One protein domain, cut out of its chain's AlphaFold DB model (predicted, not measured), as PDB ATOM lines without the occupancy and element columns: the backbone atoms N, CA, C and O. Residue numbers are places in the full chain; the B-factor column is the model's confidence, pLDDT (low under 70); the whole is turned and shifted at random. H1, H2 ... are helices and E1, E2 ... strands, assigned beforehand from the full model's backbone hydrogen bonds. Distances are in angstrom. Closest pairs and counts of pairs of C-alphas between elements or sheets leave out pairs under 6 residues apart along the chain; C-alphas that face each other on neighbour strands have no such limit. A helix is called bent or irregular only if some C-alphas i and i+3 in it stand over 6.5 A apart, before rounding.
ATOM      1  N   LEU A   6     129.954 179.986 197.386       88.81
ATOM      2  CA  LEU A   6     128.680 180.198 198.056       88.81
ATOM      3  C   LEU A   6     128.589 181.628 198.591       88.81
ATOM      4  O   LEU A   6     129.598 182.280 198.870       88.81
ATOM      5  N   CYS A   7     127.357 182.100 198.729       92.44
ATOM      6  CA  CYS A   7     126.997 183.367 199.343       92.44
ATOM      7  C   CYS A   7     125.876 183.067 200.336       92.44
ATOM      8  O   CYS A   7     124.748 182.802 199.929       92.44
ATOM      9  N   ALA A   8     126.206 183.036 201.627       93.69
ATOM     10  CA  ALA A   8     125.241 182.646 202.649       93.69
ATOM     11  C   ALA A   8     124.239 183.771 202.938       93.69
ATOM     12  O   ALA A   8     123.049 183.500 203.064       93.69
ATOM     13  N   GLY A   9     124.701 185.026 202.997       95.38
ATOM     14  CA  GLY A   9     123.922 186.156 203.519       95.38
ATOM     15  C   GLY A   9     122.870 186.747 202.587       95.38
ATOM     16  O   GLY A   9     122.050 187.556 203.029       95.38
ATOM     17  N   ALA A  10     122.844 186.349 201.317       96.12
ATOM     18  CA  ALA A  10     121.895 186.874 200.345       96.12
ATOM     19  C   ALA A  10     121.531 185.863 199.259       96.12
ATOM     20  O   ALA A  10     122.381 185.118 198.769       96.12
ATOM     21  N   VAL A  11     120.275 185.932 198.818       95.50
ATOM     22  CA  VAL A  11     119.838 185.375 197.539       95.50
ATOM     23  C   VAL A  11     120.200 186.377 196.449       95.50
ATOM     24  O   VAL A  11     119.806 187.545 196.504       95.50
ATOM     25  N   LEU A  12     120.968 185.917 195.465       94.25
ATOM     26  CA  LEU A  12     121.502 186.739 194.386       94.25
ATOM     27  C   LEU A  12     120.897 186.331 193.039       94.25
ATOM     28  O   LEU A  12     120.788 185.142 192.743       94.25
ATOM     29  N   GLN A  13     120.561 187.307 192.193       94.06
ATOM     30  CA  GLN A  13     120.068 187.077 190.833       94.06
ATOM     31  C   GLN A  13     120.731 188.043 189.847       94.06
ATOM     32  O   GLN A  13     120.645 189.256 189.999       94.06
ATOM     33  N   GLY A  14     121.386 187.505 188.815       91.00
ATOM     34  CA  GLY A  14     122.051 188.308 187.775       91.00
ATOM     35  C   GLY A  14     123.515 188.672 188.059       91.00
ATOM     36  O   GLY A  14     124.179 189.235 187.196       91.00
ATOM     37  N   GLY A  15     124.065 188.300 189.221       89.56
ATOM     38  CA  GLY A  15     125.480 188.488 189.550       89.56
ATOM     39  C   GLY A  15     125.730 188.557 191.056       89.56
ATOM     40  O   GLY A  15     124.883 188.166 191.845       89.56
ATOM     41  N   HIS A  16     126.905 189.051 191.459       87.25
ATOM     42  CA  HIS A  16     127.333 189.109 192.871       87.25
ATOM     43  C   HIS A  16     127.439 190.531 193.439       87.25
ATOM     44  O   HIS A  16     127.831 190.718 194.589       87.25
ATOM     45  N   ALA A  17     127.144 191.534 192.618       90.19
ATOM     46  CA  ALA A  17     127.114 192.928 193.027       90.19
ATOM     47  C   ALA A  17     125.889 193.211 193.921       90.19
ATOM     48  O   ALA A  17     124.950 192.415 193.966       90.19
ATOM     49  N   LYS A  18     125.905 194.317 194.672       89.75
ATOM     50  CA  LYS A  18     124.880 194.595 195.696       89.75
ATOM     51  C   LYS A  18     123.489 194.795 195.092       89.75
ATOM     52  O   LYS A  18     122.499 194.426 195.709       89.75
ATOM     53  N   GLU A  19     123.422 195.335 193.883       93.25
ATOM     54  CA  GLU A  19     122.208 195.519 193.085       93.25
ATOM     55  C   GLU A  19     121.534 194.202 192.680       93.25
ATOM     56  O   GLU A  19     120.347 194.194 192.373       93.25
ATOM     57  N   HIS A  20     122.269 193.087 192.712       94.50
ATOM     58  CA  HIS A  20     121.754 191.755 192.407       94.50
ATOM     59  C   HIS A  20     121.233 191.017 193.648       94.50
ATOM     60  O   HIS A  20     120.826 189.860 193.540       94.50
ATOM     61  N   ILE A  21     121.243 191.656 194.824       95.38
ATOM     62  CA  ILE A  21     120.635 191.111 196.043       95.38
ATOM     63  C   ILE A  21     119.114 191.178 195.903       95.38
ATOM     64  O   ILE A  21     118.524 192.255 195.917       95.38
ATOM     65  N   VAL A  22     118.485 190.007 195.816       96.31
ATOM     66  CA  VAL A  22     117.024 189.856 195.808       96.31
ATOM     67  C   VAL A  22     116.482 189.913 197.232       96.31
ATOM     68  O   VAL A  22     115.492 190.587 197.507       96.31
ATOM     69  N   SER A  23     117.143 189.217 198.155       96.25
ATOM     70  CA  SER A  23     116.785 189.197 199.572       96.25
ATOM     71  C   SER A  23     117.997 188.858 200.435       96.25
ATOM     72  O   SER A  23     118.928 188.183 199.992       96.25
ATOM     73  N   LYS A  24     117.995 189.344 201.679       96.75
ATOM     74  CA  LYS A  24     118.987 188.978 202.696       96.75
ATOM     75  C   LYS A  24     118.450 187.795 203.486       96.75
ATOM     76  O   LYS A  24     117.306 187.831 203.929       96.75
ATOM     77  N   THR A  25     119.261 186.760 203.647       97.06
ATOM     78  CA  THR A  25     118.835 185.501 204.276       97.06
ATOM     79  C   THR A  25     118.895 185.557 205.797       97.06
ATOM     80  O   THR A  25     118.184 184.810 206.452       97.06
ATOM     81  N   GLY A  26     119.741 186.432 206.352       96.56
ATOM     82  CA  GLY A  26     120.065 186.432 207.778       96.56
ATOM     83  C   GLY A  26     121.199 185.482 208.153       96.56
ATOM     84  O   GLY A  26     121.595 185.462 209.309       96.56
ATOM     85  N   TRP A  27     121.792 184.753 207.208       97.94
ATOM     86  CA  TRP A  27     123.013 183.998 207.480       97.94
ATOM     87  C   TRP A  27     124.237 184.906 207.417       97.94
ATOM     88  O   TRP A  27     124.512 185.547 206.404       97.94
ATOM     89  N   LEU A  28     125.008 184.939 208.492       97.62
ATOM     90  CA  LEU A  28     126.274 185.649 208.566       97.62
ATOM     91  C   LEU A  28     127.396 184.615 208.623       97.62
ATOM     92  O   LEU A  28     127.393 183.735 209.481       97.62
ATOM     93  N   MET A  29     128.353 184.737 207.702       96.38
ATOM     94  CA  MET A  29     129.577 183.937 207.711       96.38
ATOM     95  C   MET A  29     130.699 184.656 208.453       96.38
ATOM     96  O   MET A  29     130.808 185.883 208.371       96.38
ATOM     97  N   PHE A  30     131.546 183.888 209.122       96.56
ATOM     98  CA  PHE A  30     132.769 184.375 209.747       96.56
ATOM     99  C   PHE A  30     133.930 183.427 209.457       96.56
ATOM    100  O   PHE A  30     133.724 182.244 209.178       96.56
ATOM    101  N   ASP A  31     135.138 183.972 209.528       95.62
ATOM    102  CA  ASP A  31     136.389 183.289 209.232       95.62
ATOM    103  C   ASP A  31     137.395 183.528 210.358       95.62
ATOM    104  O   ASP A  31     137.456 184.620 210.927       95.62
ATOM    105  N   ILE A  32     138.166 182.494 210.665       95.12
ATOM    106  CA  ILE A  32     139.281 182.479 211.605       95.12
ATOM    107  C   ILE A  32     140.453 181.860 210.847       95.12
ATOM    108  O   ILE A  32     140.356 180.731 210.364       95.12
ATOM    109  N   ASP A  33     141.545 182.598 210.730       93.38
ATOM    110  CA  ASP A  33     142.751 182.168 210.028       93.38
ATOM    111  C   ASP A  33     143.999 182.343 210.903       93.38
ATOM    112  O   ASP A  33     143.966 182.953 211.981       93.38
ATOM    113  N   ASP A  34     145.093 181.740 210.451       91.88
ATOM    114  CA  ASP A  34     146.403 181.772 211.095       91.88
ATOM    115  C   ASP A  34     147.046 183.160 211.071       91.88
ATOM    116  O   ASP A  34     147.690 183.539 212.052       91.88
ATOM    117  N   ASP A  35     146.813 183.943 210.016       89.06
ATOM    118  CA  ASP A  35     147.303 185.319 209.881       89.06
ATOM    119  C   ASP A  35     146.919 186.196 211.085       89.06
ATOM    120  O   ASP A  35     147.748 186.950 211.607       89.06
ATOM    121  N   HIS A  36     145.675 186.089 211.562       87.88
ATOM    122  CA  HIS A  36     145.202 186.847 212.724       87.88
ATOM    123  C   HIS A  36     145.392 186.106 214.055       87.88
ATOM    124  O   HIS A  36     145.354 186.744 215.110       87.88
ATOM    125  N   ASN A  37     145.617 184.789 214.029       91.06
ATOM    126  CA  ASN A  37     145.696 183.941 215.221       91.06
ATOM    127  C   ASN A  37     146.949 183.038 215.221       91.06
ATOM    128  O   ASN A  37     146.832 181.817 215.342       91.06
ATOM    129  N   PRO A  38     148.172 183.602 215.160       90.19
ATOM    130  CA  PRO A  38     149.403 182.830 214.951       90.19
ATOM    131  C   PRO A  38     149.784 181.907 216.121       90.19
ATOM    132  O   PRO A  38     150.697 181.093 215.998       90.19
ATOM    133  N   SER A  39     149.130 182.045 217.278       89.88
ATOM    134  CA  SER A  39     149.306 181.149 218.427       89.88
ATOM    135  C   SER A  39     148.505 179.847 218.317       89.88
ATOM    136  O   SER A  39     148.725 178.937 219.116       89.88
ATOM    137  N   ILE A  40     147.565 179.756 217.373       91.56
ATOM    138  CA  ILE A  40     146.765 178.555 217.134       91.56
ATOM    139  C   ILE A  40     147.596 177.573 216.308       91.56
ATOM    140  O   ILE A  40     148.126 177.914 215.255       91.56
ATOM    141  N   SER A  41     147.699 176.340 216.798       90.50
ATOM    142  CA  SER A  41     148.397 175.246 216.106       90.50
ATOM    143  C   SER A  41     147.502 174.042 215.812       90.50
ATOM    144  O   SER A  41     147.843 173.253 214.934       90.50
ATOM    145  N   ASP A  42     146.353 173.933 216.486       95.12
ATOM    146  CA  ASP A  42     145.360 172.879 216.281       95.12
ATOM    147  C   ASP A  42     144.017 173.504 215.871       95.12
ATOM    148  O   ASP A  42     143.299 174.095 216.677       95.12
ATOM    149  N   TRP A  43     143.722 173.448 214.573       96.31
ATOM    150  CA  TRP A  43     142.504 174.010 213.989       96.31
ATOM    151  C   TRP A  43     141.253 173.151 214.201       96.31
ATOM    152  O   TRP A  43     140.192 173.738 214.431       96.31
ATOM    153  N   PRO A  44     141.328 171.804 214.163       97.12
ATOM    154  CA  PRO A  44     140.242 170.953 214.641       97.12
ATOM    155  C   PRO A  44     139.764 171.314 216.052       97.12
ATOM    156  O   PRO A  44     138.564 171.486 216.249       97.12
ATOM    157  N   ASP A  45     140.672 171.543 217.004       95.88
ATOM    158  CA  ASP A  45     140.283 171.950 218.364       95.88
ATOM    159  C   ASP A  45     139.545 173.301 218.382       95.88
ATOM    160  O   ASP A  45     138.570 173.483 219.115       95.88
ATOM    161  N   VAL A  46     139.956 174.252 217.537       95.94
ATOM    162  CA  VAL A  46     139.259 175.541 217.386       95.94
ATOM    163  C   VAL A  46     137.878 175.358 216.767       95.94
ATOM    164  O   VAL A  46     136.934 176.008 217.211       95.94
ATOM    165  N   ARG A  47     137.726 174.474 215.773       96.81
ATOM    166  CA  ARG A  47     136.417 174.129 215.199       96.81
ATOM    167  C   ARG A  47     135.484 173.602 216.287       96.81
ATOM    168  O   ARG A  47     134.364 174.097 216.404       96.81
ATOM    169  N   GLU A  48     135.950 172.656 217.102       96.81
ATOM    170  CA  GLU A  48     135.161 172.090 218.202       96.81
ATOM    171  C   GLU A  48     134.813 173.140 219.259       96.81
ATOM    172  O   GLU A  48     133.674 173.201 219.719       96.81
ATOM    173  N   PHE A  49     135.755 174.018 219.609       94.69
ATOM    174  CA  PHE A  49     135.503 175.129 220.527       94.69
ATOM    175  C   PHE A  49     134.426 176.082 219.990       94.69
ATOM    176  O   PHE A  49     133.487 176.435 220.704       94.69
ATOM    177  N   VAL A  50     134.526 176.469 218.715       95.31
ATOM    178  CA  VAL A  50     133.558 177.350 218.049       95.31
ATOM    179  C   VAL A  50     132.180 176.691 217.954       95.31
ATOM    180  O   VAL A  50     131.173 177.374 218.126       95.31
ATOM    181  N   ALA A  51     132.116 175.373 217.749       95.62
ATOM    182  CA  ALA A  51     130.870 174.607 217.732       95.62
ATOM    183  C   ALA A  51     130.098 174.651 219.066       95.62
ATOM    184  O   ALA A  51     128.877 174.519 219.062       95.62
ATOM    185  N   GLN A  52     130.774 174.888 220.198       94.25
ATOM    186  CA  GLN A  52     130.117 175.017 221.508       94.25
ATOM    187  C   GLN A  52     129.403 176.364 221.708       94.25
ATOM    188  O   GLN A  52     128.660 176.532 222.677       94.25
ATOM    189  N   ILE A  53     129.624 177.350 220.832       95.00
ATOM    190  CA  ILE A  53     128.984 178.663 220.942       95.00
ATOM    191  C   ILE A  53     127.504 178.519 220.539       95.00
ATOM    192  O   ILE A  53     127.232 178.186 219.386       95.00
ATOM    193  N   PRO A  54     126.522 178.857 221.405       95.81
ATOM    194  CA  PRO A  54     125.100 178.595 221.136       95.81
ATOM    195  C   PRO A  54     124.539 179.235 219.861       95.81
ATOM    196  O   PRO A  54     123.508 178.805 219.349       95.81
ATOM    197  N   HIS A  55     125.189 180.289 219.366       97.56
ATOM    198  CA  HIS A  55     124.790 181.009 218.158       97.56
ATOM    199  C   HIS A  55     125.365 180.421 216.863       97.56
ATOM    200  O   HIS A  55     124.952 180.823 215.772       97.56
ATOM    201  N   VAL A  56     126.328 179.502 216.962       97.94
ATOM    202  CA  VAL A  56     126.992 178.884 215.815       97.94
ATOM    203  C   VAL A  56     126.138 177.740 215.288       97.94
ATOM    204  O   VAL A  56     125.907 176.743 215.960       97.94
ATOM    205  N   ALA A  57     125.678 177.894 214.048       98.19
ATOM    206  CA  ALA A  57     124.901 176.889 213.331       98.19
ATOM    207  C   ALA A  57     125.788 175.927 212.525       98.19
ATOM    208  O   ALA A  57     125.386 174.807 212.223       98.19
ATOM    209  N   PHE A  58     126.981 176.382 212.140       97.88
ATOM    210  CA  PHE A  58     127.949 175.607 211.374       97.88
ATOM    211  C   PHE A  58     129.369 176.010 211.760       97.88
ATOM    212  O   PHE A  58     129.640 177.208 211.883       97.88
ATOM    213  N   SER A  59     130.278 175.040 211.867       97.62
ATOM    214  CA  SER A  59     131.719 175.282 211.955       97.62
ATOM    215  C   SER A  59     132.493 174.204 211.197       97.62
ATOM    216  O   SER A  59     132.209 173.020 211.344       97.62
ATOM    217  N   GLY A  60     133.476 174.593 210.392       97.38
ATOM    218  CA  GLY A  60     134.298 173.647 209.642       97.38
ATOM    219  C   GLY A  60     135.651 174.226 209.260       97.38
ATOM    220  O   GLY A  60     135.853 175.444 209.265       97.38
ATOM    221  N   LEU A  61     136.581 173.346 208.907       96.69
ATOM    222  CA  LEU A  61     137.914 173.742 208.465       96.69
ATOM    223  C   LEU A  61     137.884 174.495 207.126       96.69
ATOM    224  O   LEU A  61     137.034 174.281 206.257       96.69
ATOM    225  N   SER A  62     138.835 175.409 206.960       93.00
ATOM    226  CA  SER A  62     139.084 176.122 205.707       93.00
ATOM    227  C   SER A  62     139.715 175.202 204.649       93.00
ATOM    228  O   SER A  62     140.160 174.095 204.939       93.00
ATOM    229  N   VAL A  63     139.802 175.668 203.395       89.50
ATOM    230  CA  VAL A  63     140.383 174.884 202.281       89.50
ATOM    231  C   VAL A  63     141.840 174.478 202.544       89.50
ATOM    232  O   VAL A  63     142.269 173.427 202.074       89.50
ATOM    233  N   SER A  64     142.607 175.301 203.264       89.25
ATOM    234  CA  SER A  64     144.004 174.999 203.598       89.25
ATOM    235  C   SER A  64     144.148 174.054 204.792       89.25
ATOM    236  O   SER A  64     145.234 173.524 204.995       89.25
ATOM    237  N   GLY A  65     143.092 173.873 205.594       90.31
ATOM    238  CA  GLY A  65     143.161 173.235 206.909       90.31
ATOM    239  C   GLY A  65     143.742 174.129 208.014       90.31
ATOM    240  O   GLY A  65     143.661 173.760 209.180       90.31
ATOM    241  N   ASN A  66     144.264 175.316 207.676       92.62
ATOM    242  CA  ASN A  66     144.872 176.266 208.618       92.62
ATOM    243  C   ASN A  66     143.910 177.397 208.998       92.62
ATOM    244  O   ASN A  66     144.249 178.575 208.973       92.62
ATOM    245  N   GLY A  67     142.656 177.047 209.235       95.25
ATOM    246  CA  GLY A  67     141.634 178.017 209.576       95.25
ATOM    247  C   GLY A  67     140.300 177.341 209.805       95.25
ATOM    248  O   GLY A  67     140.076 176.215 209.362       95.25
ATOM    249  N   VAL A  68     139.399 178.062 210.449       96.75
ATOM    250  CA  VAL A  68     138.027 177.647 210.717       96.75
ATOM    251  C   VAL A  68     137.096 178.705 210.160       96.75
ATOM    252  O   VAL A  68     137.372 179.897 210.223       96.75
ATOM    253  N   TRP A  69     135.965 178.281 209.624       96.25
ATOM    254  CA  TRP A  69     134.890 179.192 209.272       96.25
ATOM    255  C   TRP A  69     133.579 178.684 209.822       96.25
ATOM    256  O   TRP A  69     133.424 177.496 210.106       96.25
ATOM    257  N   GLY A  70     132.623 179.590 209.953       96.38
ATOM    258  CA  GLY A  70     131.324 179.228 210.473       96.38
ATOM    259  C   GLY A  70     130.192 180.095 209.967       96.38
ATOM    260  O   GLY A  70     130.386 181.080 209.246       96.38
ATOM    261  N   LEU A  71     128.987 179.690 210.358       97.75
ATOM    262  CA  LEU A  71     127.747 180.408 210.101       97.75
ATOM    263  C   LEU A  71     126.999 180.637 211.407       97.75
ATOM    264  O   LEU A  71     126.869 179.732 212.230       97.75
ATOM    265  N   ILE A  72     126.438 181.833 211.537       98.50
ATOM    266  CA  ILE A  72     125.402 182.157 212.518       98.50
ATOM    267  C   ILE A  72     124.184 182.712 211.784       98.50
ATOM    268  O   ILE A  72     124.311 183.273 210.690       98.50
ATOM    269  N   HIS A  73     123.012 182.623 212.401       98.44
ATOM    270  CA  HIS A  73     121.827 183.320 211.911       98.44
ATOM    271  C   HIS A  73     121.600 184.597 212.723       98.44
ATOM    272  O   HIS A  73     121.463 184.526 213.939       98.44
ATOM    273  N   ILE A  74     121.525 185.759 212.076       98.38
ATOM    274  CA  ILE A  74     121.337 187.059 212.735       98.38
ATOM    275  C   ILE A  74     119.865 187.479 212.782       98.38
ATOM    276  O   ILE A  74     119.093 187.196 211.864       98.38
ATOM    277  N   ALA A  75     119.477 188.191 213.840       96.44
ATOM    278  CA  ALA A  75     118.098 188.638 214.046       96.44
ATOM    279  C   ALA A  75     117.666 189.738 213.063       96.44
ATOM    280  O   ALA A  75     116.502 189.797 212.673       96.44
ATOM    281  N   GLN A  76     118.586 190.628 212.669       96.00
ATOM    282  CA  GLN A  76     118.299 191.757 211.777       96.00
ATOM    283  C   GLN A  76     119.222 191.710 210.551       96.00
ATOM    284  O   GLN A  76     120.289 192.329 210.568       96.00
ATOM    285  N   PRO A  77     118.816 191.042 209.452       95.00
ATOM    286  CA  PRO A  77     119.625 190.938 208.232       95.00
ATOM    287  C   PRO A  77     120.059 192.296 207.660       95.00
ATOM    288  O   PRO A  77     121.125 192.429 207.061       95.00
ATOM    289  N   ASP A  78     119.264 193.347 207.878       93.94
ATOM    290  CA  ASP A  78     119.607 194.704 207.451       93.94
ATOM    291  C   ASP A  78     120.769 195.335 208.216       93.94
ATOM    292  O   ASP A  78     121.435 196.216 207.670       93.94
ATOM    293  N   LYS A  79     121.054 194.842 209.423       94.75
ATOM    294  CA  LYS A  79     122.138 195.287 210.303       94.75
ATOM    295  C   LYS A  79     123.306 194.299 210.330       94.75
ATOM    296  O   LYS A  79     123.986 194.158 211.343       94.75
ATOM    297  N   GLN A  80     123.533 193.565 209.236       95.94
ATOM    298  CA  GLN A  80     124.582 192.540 209.180       95.94
ATOM    299  C   GLN A  80     125.969 193.089 209.534       95.94
ATOM    300  O   GLN A  80     126.732 192.424 210.225       95.94
ATOM    301  N   LYS A  81     126.289 194.316 209.109       95.12
ATOM    302  CA  LYS A  81     127.571 194.950 209.430       95.12
ATOM    303  C   LYS A  81     127.725 195.167 210.936       95.12
ATOM    304  O   LYS A  81     128.797 194.934 211.480       95.12
ATOM    305  N   GLU A  82     126.675 195.634 211.595       95.06
ATOM    306  CA  GLU A  82     126.639 195.882 213.028       95.06
ATOM    307  C   GLU A  82     126.684 194.567 213.806       95.06
ATOM    308  O   GLU A  82     127.489 194.442 214.723       95.06
ATOM    309  N   HIS A  83     125.907 193.561 213.399       97.12
ATOM    310  CA  HIS A  83     125.992 192.219 213.975       97.12
ATOM    311  C   HIS A  83     127.404 191.637 213.843       97.12
ATOM    312  O   HIS A  83     127.934 191.130 214.827       97.12
ATOM    313  N   PHE A  84     128.043 191.774 212.676       97.50
ATOM    314  CA  PHE A  84     129.429 191.347 212.475       97.50
ATOM    315  C   PHE A  84     130.400 192.097 213.391       97.50
ATOM    316  O   PHE A  84     131.330 191.507 213.929       97.50
ATOM    317  N   GLU A  85     130.189 193.397 213.604       95.44
ATOM    318  CA  GLU A  85     131.022 194.184 214.514       95.44
ATOM    319  C   GLU A  85     130.934 193.677 215.956       95.44
ATOM    320  O   GLU A  85     131.971 193.506 216.595       95.44
ATOM    321  N   GLN A  86     129.725 193.385 216.444       96.25
ATOM    322  CA  GLN A  86     129.550 192.794 217.771       96.25
ATOM    323  C   GLN A  86     130.117 191.376 217.838       96.25
ATOM    324  O   GLN A  86     130.745 191.027 218.828       96.25
ATOM    325  N   LEU A  87     129.951 190.582 216.776       96.88
ATOM    326  CA  LEU A  87     130.461 189.213 216.725       96.88
ATOM    327  C   LEU A  87     131.984 189.180 216.870       96.88
ATOM    328  O   LEU A  87     132.514 188.355 217.603       96.88
ATOM    329  N   LYS A  88     132.696 190.115 216.231       95.62
ATOM    330  CA  LYS A  88     134.145 190.251 216.426       95.62
ATOM    331  C   LYS A  88     134.508 190.511 217.883       95.62
ATOM    332  O   LYS A  88     135.472 189.927 218.356       95.62
ATOM    333  N   ALA A  89     133.770 191.389 218.564       92.31
ATOM    334  CA  ALA A  89     134.016 191.673 219.974       92.31
ATOM    335  C   ALA A  89     133.786 190.421 220.832       92.31
ATOM    336  O   ALA A  89     134.638 190.078 221.642       92.31
ATOM    337  N   ASP A  90     132.702 189.686 220.575       93.56
ATOM    338  CA  ASP A  90     132.367 188.457 221.299       93.56
ATOM    339  C   ASP A  90     133.425 187.356 221.122       93.56
ATOM    340  O   ASP A  90     133.818 186.701 222.087       93.56
ATOM    341  N   PHE A  91     133.928 187.163 219.899       93.44
ATOM    342  CA  PHE A  91     135.024 186.222 219.637       93.44
ATOM    343  C   PHE A  91     136.343 186.696 220.254       93.44
ATOM    344  O   PHE A  91     137.087 185.888 220.812       93.44
ATOM    345  N   GLN A  92     136.612 188.003 220.217       91.44
ATOM    346  CA  GLN A  92     137.809 188.582 220.817       91.44
ATOM    347  C   GLN A  92     137.822 188.417 222.342       91.44
ATOM    348  O   GLN A  92     138.885 188.151 222.905       91.44
ATOM    349  N   ASP A  93     136.666 188.499 223.006       85.69
ATOM    350  CA  ASP A  93     136.523 188.204 224.439       85.69
ATOM    351  C   ASP A  93     136.862 186.735 224.761       85.69
ATOM    352  O   ASP A  93     137.285 186.420 225.874       85.69
ATOM    353  N   CYS A  94     136.757 185.845 223.769       85.56
ATOM    354  CA  CYS A  94     137.190 184.448 223.840       85.56
ATOM    355  C   CYS A  94     138.651 184.239 223.391       85.56
ATOM    356  O   CYS A  94     139.116 183.104 223.320       85.56
ATOM    357  N   GLY A  95     139.384 185.313 223.076       86.44
ATOM    358  CA  GLY A  95     140.770 185.260 222.607       86.44
ATOM    359  C   GLY A  95     140.938 184.888 221.130       86.44
ATOM    360  O   GLY A  95     142.062 184.613 220.716       86.44
ATOM    361  N   ILE A  96     139.860 184.893 220.338       91.00
ATOM    362  CA  ILE A  96     139.878 184.575 218.904       91.00
ATOM    363  C   ILE A  96     139.629 185.846 218.091       91.00
ATOM    364  O   ILE A  96     138.675 186.585 218.329       91.00
ATOM    365  N   ILE A  97     140.460 186.095 217.085       94.06
ATOM    366  CA  ILE A  97     140.321 187.238 216.183       94.06
ATOM    367  C   ILE A  97     139.732 186.754 214.856       94.06
ATOM    368  O   ILE A  97     140.317 185.914 214.178       94.06
ATOM    369  N   LEU A  98     138.574 187.301 214.479       95.25
ATOM    370  CA  LEU A  98     137.947 187.008 213.187       95.25
ATOM    371  C   LEU A  98     138.606 187.802 212.051       95.25
ATOM    372  O   LEU A  98     138.872 189.001 212.210       95.25
ATOM    373  N   ASP A  99     138.749 187.184 210.874       93.00
ATOM    374  CA  ASP A  99     139.087 187.901 209.643       93.00
ATOM    375  C   ASP A  99     137.973 188.901 209.309       93.00
ATOM    376  O   ASP A  99     136.778 188.607 209.330       93.00
ATOM    377  N   THR A 100     138.369 190.128 208.982       90.62
ATOM    378  CA  THR A 100     137.462 191.242 208.725       90.62
ATOM    379  C   THR A 100     137.229 191.536 207.243       90.62
ATOM    380  O   THR A 100     136.499 192.494 206.932       90.62
ATOM    381  N   THR A 101     137.838 190.755 206.338       87.75
ATOM    382  CA  THR A 101     137.665 190.896 204.884       87.75
ATOM    383  C   THR A 101     136.314 190.377 204.384       87.75
ATOM    384  O   THR A 101     135.833 190.849 203.347       87.75
ATOM    385  N   LYS A 102     135.685 189.450 205.121       88.00
ATOM    386  CA  LYS A 102     134.367 188.851 204.844       88.00
ATOM    387  C   LYS A 102     133.408 189.021 206.024       88.00
ATOM    388  O   LYS A 102     133.783 189.515 207.081       88.00
ATOM    389  N   GLY A 103     132.138 188.683 205.806       89.81
ATOM    390  CA  GLY A 103     131.085 188.642 206.827       89.81
ATOM    391  C   GLY A 103     130.307 189.947 207.002       89.81
ATOM    392  O   GLY A 103     129.128 189.920 207.361       89.81
ATOM    393  N   LYS A 104     130.901 191.099 206.666       93.31
ATOM    394  CA  LYS A 104     130.241 192.415 206.777       93.31
ATOM    395  C   LYS A 104     129.157 192.642 205.729       93.31
ATOM    396  O   LYS A 104     128.233 193.414 205.995       93.31
ATOM    397  N   ASN A 105     129.281 192.057 204.536       93.75
ATOM    398  CA  ASN A 105     128.309 192.254 203.463       93.75
ATOM    399  C   ASN A 105     127.490 190.976 203.218       93.75
ATOM    400  O   ASN A 105     128.062 189.889 203.121       93.75
ATOM    401  N   PRO A 106     126.169 191.095 202.998       94.12
ATOM    402  CA  PRO A 106     125.321 189.950 202.664       94.12
ATOM    403  C   PRO A 106     125.764 189.187 201.409       94.12
ATOM    404  O   PRO A 106     125.558 187.984 201.322       94.12
ATOM    405  N   ASN A 107     126.379 189.880 200.446       94.44
ATOM    406  CA  ASN A 107     126.859 189.322 199.181       94.44
ATOM    407  C   ASN A 107     128.331 188.864 199.216       94.44
ATOM    408  O   ASN A 107     128.928 188.644 198.157       94.44
ATOM    409  N   ASP A 108     128.942 188.765 200.402       93.88
ATOM    410  CA  ASP A 108     130.295 188.233 200.531       93.88
ATOM    411  C   ASP A 108     130.326 186.769 200.071       93.88
ATOM    412  O   ASP A 108     129.513 185.936 200.474       93.88
ATOM    413  N   LYS A 109     131.271 186.470 199.175       91.94
ATOM    414  CA  LYS A 109     131.462 185.132 198.613       91.94
ATOM    415  C   LYS A 109     132.552 184.388 199.362       91.94
ATOM    416  O   LYS A 109     133.598 184.969 199.660       91.94
ATOM    417  N   ARG A 110     132.351 183.084 199.509       90.69
ATOM    418  CA  ARG A 110     133.332 182.141 200.041       90.69
ATOM    419  C   ARG A 110     133.480 180.945 199.108       90.69
ATOM    420  O   ARG A 110     132.502 180.510 198.506       90.69
ATOM    421  N   ALA A 111     134.700 180.435 198.960       90.00
ATOM    422  CA  ALA A 111     134.934 179.175 198.258       90.00
ATOM    423  C   ALA A 111     134.500 177.991 199.132       90.00
ATOM    424  O   ALA A 111     134.706 178.002 200.343       90.00
ATOM    425  N   TYR A 112     133.914 176.969 198.517       86.12
ATOM    426  CA  TYR A 112     133.545 175.743 199.212       86.12
ATOM    427  C   TYR A 112     134.784 175.058 199.811       86.12
ATOM    428  O   TYR A 112     135.817 174.945 199.151       86.12
ATOM    429  N   SER A 113     134.648 174.590 201.049       90.00
ATOM    430  CA  SER A 113     135.617 173.741 201.749       90.00
ATOM    431  C   SER A 113     134.908 172.467 202.195       90.00
ATOM    432  O   SER A 113     133.721 172.499 202.523       90.00
ATOM    433  N   TYR A 114     135.629 171.351 202.145       90.94
ATOM    434  CA  TYR A 114     135.147 170.060 202.615       90.94
ATOM    435  C   TYR A 114     135.873 169.715 203.910       90.94
ATOM    436  O   TYR A 114     137.099 169.638 203.920       90.94
ATOM    437  N   ASP A 115     135.100 169.498 204.966       95.38
ATOM    438  CA  ASP A 115     135.562 168.998 206.253       95.38
ATOM    439  C   ASP A 115     134.619 167.848 206.649       95.38
ATOM    440  O   ASP A 115     133.420 168.092 206.821       95.38
ATOM    441  N   PRO A 116     135.101 166.590 206.697       95.44
ATOM    442  CA  PRO A 116     134.268 165.435 207.031       95.44
ATOM    443  C   PRO A 116     133.734 165.485 208.465       95.44
ATOM    444  O   PRO A 116     132.702 164.878 208.738       95.44
ATOM    445  N   ASP A 117     134.405 166.235 209.339       97.12
ATOM    446  CA  ASP A 117     134.064 166.385 210.749       97.12
ATOM    447  C   ASP A 117     133.476 167.783 211.025       97.12
ATOM    448  O   ASP A 117     133.500 168.268 212.155       97.12
ATOM    449  N   ALA A 118     132.959 168.460 209.991       97.12
ATOM    450  CA  ALA A 118     132.298 169.747 210.154       97.12
ATOM    451  C   ALA A 118     131.100 169.636 211.103       97.12
ATOM    452  O   ALA A 118     130.241 168.760 210.970       97.12
ATOM    453  N   TYR A 119     130.997 170.600 212.008       98.00
ATOM    454  CA  TYR A 119     129.862 170.738 212.897       98.00
ATOM    455  C   TYR A 119     128.674 171.371 212.169       98.00
ATOM    456  O   TYR A 119     128.799 172.428 211.542       98.00
ATOM    457  N   ILE A 120     127.503 170.747 212.307       97.81
ATOM    458  CA  ILE A 120     126.204 171.284 211.896       97.81
ATOM    459  C   ILE A 120     125.278 171.172 213.103       97.81
ATOM    460  O   ILE A 120     125.020 170.071 213.586       97.81
ATOM    461  N   ALA A 121     124.775 172.306 213.579       97.12
ATOM    462  CA  ALA A 121     123.872 172.334 214.717       97.12
ATOM    463  C   ALA A 121     122.478 171.816 214.326       97.12
ATOM    464  O   ALA A 121     121.909 172.258 213.325       97.12
TER     465      ALA A 121
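AT A GLANCE: This is residues 6 to 121 of the 235 residues of an uncharacterized protein of Balneola sp (UniProt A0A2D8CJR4). A small twisted sheet of three strands, E3, E5 and E4, makes the core, with the helices H1 and H2 over one of its faces, H1 over E5 and E4 and the longer H2 over E3. A small hairpin, E1 and E2, sits at one end of the longest axis, and residues 94 to 121, with no named element, wind round the sheet until residues 119 to 120 pair beside E4. The printed part has 116 residues, under half of them in named elements, in the order E1 E2 E3 H1 E4 E5 H2; both sheets are antiparallel and the class is mixed, helices and strands. It is compact, with a radius of gyration of the C-alphas of 13.8 A, and spans 40 by 27 by 26 A.

HOW THE PARTS SIT: Start at E1, residues 10 to 12, and E2, residues 21 to 24, an antiparallel hairpin with N 11 and O 23 2.9 A apart, within hydrogen-bond range. E2 runs on into E3, residues 27 to 33, at 83 degrees. H1, residues 43 to 51, leads to E4, residues 56 to 61, which forms a hairpin with E5, residues 67 to 73; look there for N 60 and O 69 at 2.9 A. E5 is the inner strand, antiparallel to E3 too, with N 30 and O 70 at 3.0 A. E3, H1 and E4 form a split strand-helix-strand unit, E5 lying between its strands, with a right-handed crossover. H1 runs along the strands at a height of 7.5 A over the sheet; the closest C-alphas of H1 and E4, those of Arg 47 and Ser 59, are 5.8 A apart. H2, residues 77 to 93, is on the same face, making two layers, helices on one face of a sheet. It lies over E3, slantwise to it at 33 degrees on the local plane, only just; their closest C-alphas, those of Leu 28 and Gln 80, are 7.1 A apart. H1 and H2 are apart. Every O i to N i+4 pair is within hydrogen-bond range in H1, and 11 of 13 in H2.

IN THESE COORDINATES: Find C-alpha 10 at (121.895, 186.874, 200.345), where E1 begins. E3 starts at C-alpha 27, (123.013, 183.998, 207.480), and is 20.0 A long; E5 is 20.6 A, E4 14.1 A and H1 12.2 A. H2 runs 23.6 A to C-alpha 93 at (136.523, 188.204, 224.439); it is irregular, with C-alphas 78 and 81 8.2 A apart, and has a kink of 39 degrees near residue 84.

THE WHOLE: The two C-alphas farthest apart, those of Gly 14 and Ser 39, are 41.6 A apart. The printed part has no cut, no link between named elements is long, and no printed residue is under 70 in pLDDT.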